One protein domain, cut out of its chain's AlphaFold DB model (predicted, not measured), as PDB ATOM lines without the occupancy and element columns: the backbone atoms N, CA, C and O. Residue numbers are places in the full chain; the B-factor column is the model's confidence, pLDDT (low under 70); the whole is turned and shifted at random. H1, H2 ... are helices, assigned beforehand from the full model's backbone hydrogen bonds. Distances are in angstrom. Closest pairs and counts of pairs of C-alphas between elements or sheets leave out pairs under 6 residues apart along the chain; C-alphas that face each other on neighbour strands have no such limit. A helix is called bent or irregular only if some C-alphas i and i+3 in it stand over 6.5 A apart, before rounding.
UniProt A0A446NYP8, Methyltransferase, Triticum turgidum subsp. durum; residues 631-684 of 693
ATOM      1  N   ASN A 631     114.050 108.656 161.905       91.69
ATOM      2  CA  ASN A 631     113.183 107.767 162.684       91.69
ATOM      3  C   ASN A 631     112.227 108.547 163.605       91.69
ATOM      4  O   ASN A 631     111.041 108.231 163.653       91.69
ATOM      5  N   GLU A 632     112.723 109.581 164.288       92.94
ATOM      6  CA  GLU A 632     111.919 110.486 165.120       92.94
ATOM      7  C   GLU A 632     110.977 111.332 164.258       92.94
ATOM      8  O   GLU A 632     109.870 111.667 164.678       92.94
ATOM      9  N   ASP A 633     111.403 111.654 163.037       92.12
ATOM     10  CA  ASP A 633     110.612 112.383 162.048       92.12
ATOM     11  C   ASP A 633     109.423 111.550 161.546       92.12
ATOM     12  O   ASP A 633     108.288 112.026 161.543       92.12
ATOM     13  N   PHE A 634     109.654 110.268 161.232       90.81
ATOM     14  CA  PHE A 634     108.597 109.308 160.897       90.81
ATOM     15  C   PHE A 634     107.616 109.093 162.062       90.81
ATOM     16  O   PHE A 634     106.402 109.053 161.857       90.81
ATOM     17  N   GLU A 635     108.118 108.970 163.295       91.00
ATOM     18  CA  GLU A 635     107.278 108.825 164.491       91.00
ATOM     19  C   GLU A 635     106.449 110.089 164.766       91.00
ATOM     20  O   GLU A 635     105.271 109.992 165.123       91.00
ATOM     21  N   ALA A 636     107.021 111.275 164.532       91.25
ATOM     22  CA  ALA A 636     106.321 112.549 164.643       91.25
ATOM     23  C   ALA A 636     105.249 112.735 163.555       91.25
ATOM     24  O   ALA A 636     104.145 113.165 163.892       91.25
ATOM     25  N   ASP A 637     105.529 112.384 162.293       89.12
ATOM     26  CA  ASP A 637     104.549 112.385 161.193       89.12
ATOM     27  C   ASP A 637     103.387 111.435 161.512       89.12
ATOM     28  O   ASP A 637     102.226 111.849 161.527       89.12
ATOM     29  N   TYR A 638     103.677 110.185 161.886       87.69
ATOM     30  CA  TYR A 638     102.636 109.217 162.226       87.69
ATOM     31  C   TYR A 638     101.777 109.676 163.418       87.69
ATOM     32  O   TYR A 638     100.548 109.609 163.356       87.69
ATOM     33  N   ALA A 639     102.385 110.213 164.482       89.81
ATOM     34  CA  ALA A 639     101.650 110.758 165.626       89.81
ATOM     35  C   ALA A 639     100.826 112.013 165.269       89.81
ATOM     36  O   ALA A 639      99.708 112.183 165.768       89.81
ATOM     37  N   HIS A 640     101.347 112.878 164.392       90.00
ATOM     38  CA  HIS A 640     100.638 114.036 163.849       90.00
ATOM     39  C   HIS A 640      99.394 113.591 163.068       90.00
ATOM     40  O   HIS A 640      98.282 113.991 163.415       90.00
ATOM     41  N   TRP A 641      99.542 112.700 162.085       87.31
ATOM     42  CA  TRP A 641      98.420 112.232 161.271       87.31
ATOM     43  C   TRP A 641      97.387 111.446 162.074       87.31
ATOM     44  O   TRP A 641      96.189 111.629 161.861       87.31
ATOM     45  N   LYS A 642      97.803 110.661 163.073       86.69
ATOM     46  CA  LYS A 642      96.878 109.955 163.977       86.69
ATOM     47  C   LYS A 642      95.998 110.933 164.760       86.69
ATOM     48  O   LYS A 642      94.819 110.654 164.991       86.69
ATOM     49  N   ARG A 643      96.525 112.118 165.099       88.44
ATOM     50  CA  ARG A 643      95.776 113.228 165.711       88.44
ATOM     51  C   ARG A 643      94.897 113.972 164.700       88.44
ATOM     52  O   ARG A 643      93.716 114.171 164.972       88.44
ATOM     53  N   VAL A 644      95.440 114.362 163.546       87.00
ATOM     54  CA  VAL A 644      94.721 115.127 162.508       87.00
ATOM     55  C   VAL A 644      93.560 114.324 161.921       87.00
ATOM     56  O   VAL A 644      92.453 114.846 161.789       87.00
ATOM     57  N   VAL A 645      93.756 113.032 161.647       84.38
ATOM     58  CA  VAL A 645      92.695 112.162 161.128       84.38
ATOM     59  C   VAL A 645      91.573 111.982 162.154       84.38
ATOM     60  O   VAL A 645      90.403 112.169 161.822       84.38
ATOM     61  N   SER A 646      91.907 111.667 163.411       83.19
ATOM     62  CA  SER A 646      90.901 111.399 164.451       83.19
ATOM     63  C   SER A 646      90.130 112.648 164.898       83.19
ATOM     64  O   SER A 646      88.920 112.562 165.116       83.19
ATOM     65  N   LYS A 647      90.785 113.814 164.999       82.69
ATOM     66  CA  LYS A 647      90.125 115.081 165.353       82.69
ATOM     67  C   LYS A 647      89.404 115.724 164.166       82.69
ATOM     68  O   LYS A 647      88.209 115.995 164.252       82.69
ATOM     69  N   SER A 648      90.126 115.988 163.075       80.81
ATOM     70  CA  SER A 648      89.659 116.861 161.992       80.81
ATOM     71  C   SER A 648      88.915 116.086 160.908       80.81
ATOM     72  O   SER A 648      87.781 116.432 160.585       80.81
ATOM     73  N   TYR A 649      89.503 115.010 160.376       77.56
ATOM     74  CA  TYR A 649      88.903 114.281 159.253       77.56
ATOM     75  C   TYR A 649      87.652 113.494 159.661       77.56
ATOM     76  O   TYR A 649      86.578 113.730 159.110       77.56
ATOM     77  N   VAL A 650      87.766 112.585 160.636       76.31
ATOM     78  CA  VAL A 650      86.671 111.671 161.019       76.31
ATOM     79  C   VAL A 650      85.484 112.420 161.637       76.31
ATOM     80  O   VAL A 650      84.343 112.094 161.325       76.31
ATOM     81  N   ASN A 651      85.745 113.424 162.482       70.94
ATOM     82  CA  ASN A 651      84.717 114.080 163.301       70.94
ATOM     83  C   ASN A 651      84.486 115.570 162.977       70.94
ATOM     84  O   ASN A 651      83.429 116.099 163.311       70.94
ATOM     85  N   GLY A 652      85.450 116.264 162.360       68.62
ATOM     86  CA  GLY A 652      85.462 117.733 162.273       68.62
ATOM     87  C   GLY A 652      84.937 118.349 160.972       68.62
ATOM     88  O   GLY A 652      84.531 119.506 160.992       68.62
ATOM     89  N   MET A 653      84.923 117.612 159.853       76.62
ATOM     90  CA  MET A 653      84.569 118.161 158.526       76.62
ATOM     91  C   MET A 653      83.123 117.902 158.064       76.62
ATOM     92  O   MET A 653      82.759 118.274 156.952       76.62
ATOM     93  N   GLY A 654      82.293 117.210 158.854       75.62
ATOM     94  CA  GLY A 654      80.917 116.860 158.453       75.62
ATOM     95  C   GLY A 654      80.808 115.920 157.237       75.62
ATOM     96  O   GLY A 654      79.719 115.731 156.696       75.62
ATOM     97  N   ILE A 655      81.925 115.331 156.798       77.81
ATOM     98  CA  ILE A 655      81.994 114.412 155.660       77.81
ATOM     99  C   ILE A 655      81.367 113.070 156.041       77.81
ATOM    100  O   ILE A 655      81.773 112.423 157.005       77.81
ATOM    101  N   ASP A 656      80.418 112.604 155.231       75.50
ATOM    102  CA  ASP A 656      79.916 111.237 155.330       75.50
ATOM    103  C   ASP A 656      80.904 110.259 154.680       75.50
ATOM    104  O   ASP A 656      80.827 109.939 153.490       75.50
ATOM    105  N   TRP A 657      81.832 109.770 155.500       75.50
ATOM    106  CA  TRP A 657      82.883 108.823 155.132       75.50
ATOM    107  C   TRP A 657      82.381 107.492 154.548       75.50
ATOM    108  O   TRP A 657      83.164 106.788 153.915       75.50
ATOM    109  N   SER A 658      81.090 107.149 154.674       71.56
ATOM    110  CA  SER A 658      80.525 105.984 153.970       71.56
ATOM    111  C   SER A 658      80.440 106.198 152.452       71.56
ATOM    112  O   SER A 658      80.605 105.253 151.682       71.56
ATOM    113  N   LYS A 659      80.246 107.452 152.020       72.00
ATOM    114  CA  LYS A 659      80.075 107.858 150.614       72.00
ATOM    115  C   LYS A 659      81.394 108.208 149.921       72.00
ATOM    116  O   LYS A 659      81.392 108.431 148.710       72.00
ATOM    117  N   VAL A 660      82.501 108.266 150.662       72.75
ATOM    118  CA  VAL A 660      83.826 108.611 150.136       72.75
ATOM    119  C   VAL A 660      84.648 107.340 149.926       72.75
ATOM    120  O   VAL A 660      84.860 106.547 150.843       72.75
ATOM    121  N   ARG A 661      85.101 107.127 148.686       66.56
ATOM    122  CA  ARG A 661      85.857 105.926 148.310       66.56
ATOM    123  C   ARG A 661      87.347 106.070 148.609       66.56
ATOM    124  O   ARG A 661      87.902 105.262 149.352       66.56
ATOM    125  N   ASN A 662      87.938 107.118 148.039       71.62
ATOM    126  CA  ASN A 662      89.366 107.397 148.011       71.62
ATOM    127  C   ASN A 662      89.587 108.824 148.539       71.62
ATOM    128  O   ASN A 662      88.870 109.733 148.121       71.62
ATOM    129  N   VAL A 663      90.576 109.024 149.410       72.62
ATOM    130  CA  VAL A 663      91.091 110.330 149.845       72.62
ATOM    131  C   VAL A 663      92.601 110.209 149.945       72.62
ATOM    132  O   VAL A 663      93.102 109.276 150.560       72.62
ATOM    133  N   MET A 664      93.319 111.155 149.357       74.94
ATOM    134  CA  MET A 664      94.761 111.285 149.511       74.94
ATOM    135  C   MET A 664      95.022 112.664 150.100       74.94
ATOM    136  O   MET A 664      94.603 113.660 149.511       74.94
ATOM    137  N   ASP A 665      95.695 112.725 151.247       77.88
ATOM    138  CA  ASP A 665      96.298 113.976 151.688       77.88
ATOM    139  C   ASP A 665      97.697 114.071 151.074       77.88
ATOM    140  O   ASP A 665      98.589 113.284 151.394       77.88
ATOM    141  N   MET A 666      97.872 115.020 150.154       76.19
ATOM    142  CA  MET A 666      99.135 115.234 149.443       76.19
ATOM    143  C   MET A 666     100.276 115.672 150.375       76.19
ATOM    144  O   MET A 666     101.437 115.540 149.999       76.19
ATOM    145  N   ARG A 667      99.959 116.164 151.584       76.50
ATOM    146  CA  ARG A 667     100.940 116.601 152.589       76.50
ATOM    147  C   ARG A 667     101.502 115.452 153.428       76.50
ATOM    148  O   ARG A 667     102.449 115.659 154.185       76.50
ATOM    149  N   ALA A 668     100.941 114.246 153.321       78.25
ATOM    150  CA  ALA A 668     101.318 113.092 154.134       78.25
ATOM    151  C   ALA A 668     102.613 112.422 153.638       78.25
ATOM    152  O   ALA A 668     102.589 111.301 153.129       78.25
ATOM    153  N   VAL A 669     103.745 113.114 153.800       81.12
ATOM    154  CA  VAL A 669     105.076 112.761 153.266       81.12
ATOM    155  C   VAL A 669     105.464 111.300 153.513       81.12
ATOM    156  O   VAL A 669     105.837 110.595 152.576       81.12
ATOM    157  N   TYR A 670     105.362 110.822 154.757       80.69
ATOM    158  CA  TYR A 670     105.712 109.440 155.117       80.69
ATOM    159  C   TYR A 670     104.537 108.451 154.968       80.69
ATOM    160  O   TYR A 670     104.630 107.295 155.385       80.69
ATOM    161  N   GLY A 671     103.422 108.886 154.373       78.69
ATOM    162  CA  GLY A 671     102.173 108.129 154.285       78.69
ATOM    163  C   GLY A 671     101.363 108.107 155.586       78.69
ATOM    164  O   GLY A 671     100.404 107.336 155.683       78.69
ATOM    165  N   GLY A 672     101.713 108.936 156.580       78.62
ATOM    166  CA  GLY A 672     101.108 108.920 157.912       78.62
ATOM    167  C   GLY A 672      99.585 109.065 157.910       78.62
ATOM    168  O   GLY A 672      98.923 108.371 158.685       78.62
ATOM    169  N   PHE A 673      99.011 109.869 157.002       81.50
ATOM    170  CA  PHE A 673      97.558 109.964 156.785       81.50
ATOM    171  C   PHE A 673      96.949 108.587 156.504       81.50
ATOM    172  O   PHE A 673      96.098 108.119 157.259       81.50
ATOM    173  N   CYS A 674      97.442 107.897 155.471       73.62
ATOM    174  CA  CYS A 674      96.966 106.573 155.078       73.62
ATOM    175  C   CYS A 674      97.100 105.568 156.231       73.62
ATOM    176  O   CYS A 674      96.144 104.858 156.535       73.62
ATOM    177  N   CYS A 675      98.244 105.552 156.924       74.19
ATOM    178  CA  CYS A 675      98.481 104.701 158.098       74.19
ATOM    179  C   CYS A 675      97.558 105.019 159.294       74.19
ATOM    180  O   CYS A 675      97.365 104.167 160.165       74.19
ATOM    181  N   SER A 676      96.989 106.227 159.343       74.19
ATOM    182  CA  SER A 676      96.136 106.723 160.432       74.19
ATOM    183  C   SER A 676      94.637 106.589 160.168       74.19
ATOM    184  O   SER A 676      93.851 106.600 161.115       74.19
ATOM    185  N   THR A 677      94.209 106.459 158.910       67.06
ATOM    186  CA  THR A 677      92.789 106.288 158.575       67.06
ATOM    187  C   THR A 677      92.282 104.903 158.955       67.06
ATOM    188  O   THR A 677      92.736 103.891 158.414       67.06
ATOM    189  N   GLU A 678      91.292 104.869 159.848       57.09
ATOM    190  CA  GLU A 678      90.479 103.686 160.118       57.09
ATOM    191  C   GLU A 678      89.328 103.591 159.103       57.09
ATOM    192  O   GLU A 678      88.493 104.490 158.995       57.09
ATOM    193  N   GLY A 679      89.252 102.480 158.375       49.31
ATOM    194  CA  GLY A 679      88.052 102.074 157.651       49.31
ATOM    195  C   GLY A 679      86.900 101.741 158.614       49.31
ATOM    196  O   GLY A 679      87.130 101.454 159.792       49.31
ATOM    197  N   PRO A 680      85.640 101.770 158.143       36.50
ATOM    198  CA  PRO A 680      84.475 101.666 159.015       36.50
ATOM    199  C   PRO A 680      84.412 100.323 159.759       36.50
ATOM    200  O   PRO A 680      84.337  99.253 159.152       36.50
ATOM    201  N   LYS A 681      84.363 100.396 161.097       35.03
ATOM    202  CA  LYS A 681      84.372  99.243 162.025       35.03
ATOM    203  C   LYS A 681      83.171  98.295 161.882       35.03
ATOM    204  O   LYS A 681      83.213  97.177 162.382       35.03
ATOM    205  N   SER A 682      82.136  98.689 161.136       30.61
ATOM    206  CA  SER A 682      81.006  97.831 160.748       30.61
ATOM    207  C   SER A 682      81.381  96.669 159.814       30.61
ATOM    208  O   SER A 682      80.530  95.830 159.529       30.61
ATOM    209  N   LEU A 683      82.631  96.598 159.340       37.69
ATOM    210  CA  LEU A 683      83.132  95.522 158.479       37.69
ATOM    211  C   LEU A 683      83.668  94.291 159.235       37.69
ATOM    212  O   LEU A 683      83.991  93.304 158.584       37.69
ATOM    213  N   GLY A 684      83.781  94.327 160.569       27.58
ATOM    214  CA  GLY A 684      84.280  93.194 161.372       27.58
ATOM    215  C   GLY A 684      85.802  92.976 161.344       27.58
ATOM    216  O   GLY A 684      86.296  92.093 162.037       27.58
TER     217      GLY A 684
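This is residues 631 to 684 of the 693 residues of the protein "Methyltransferase" of Triticum turgidum subsp. durum (UniProt A0A446NYP8). One long, kinked helix, H1, makes the longest axis; the link after it, residues 653 to 671, loops round and folds back, and short H2 packs on the middle of H1. From H2 a tail, residues 677 to 684, leads away. The 54 printed residues hold two named helices, H1 then H2, and no named strand: the class is all helix. The whole is only just compact, close to loose, with a radius of gyration of the C-alphas of 11.8 A, and spans 34 by 25 by 18 A.

Look first at H1, residues 631 to 652, which has a kink of 28 degrees near residue 645. It is only just irregular: C-alphas 647 and 650 are 6.51 A apart. With residues 637 to 645 alone it touches H2, residues 672 to 676; their closest C-alphas, of Tyr 638 and Gly 672, are 4.6 A apart. In H2 every O i to N i+4 pair is within hydrogen-bond range, in H1 16 of 18.

Find C-alpha 631 at (113.183, 107.767, 162.684); from there H1 runs 29.5 A to C-alpha 652. H2 ends at C-alpha 676, (96.136, 106.723, 160.432), 6.0 A from C-alpha 672.

The C-alphas farthest apart, of Asn 631 and Lys 659, are 35.2 A apart. The printed part has no cut; the link from H1 to H2 is long, with 19 residues. Look for pLDDT under 70 at residues 652, 661 and 677 to 684.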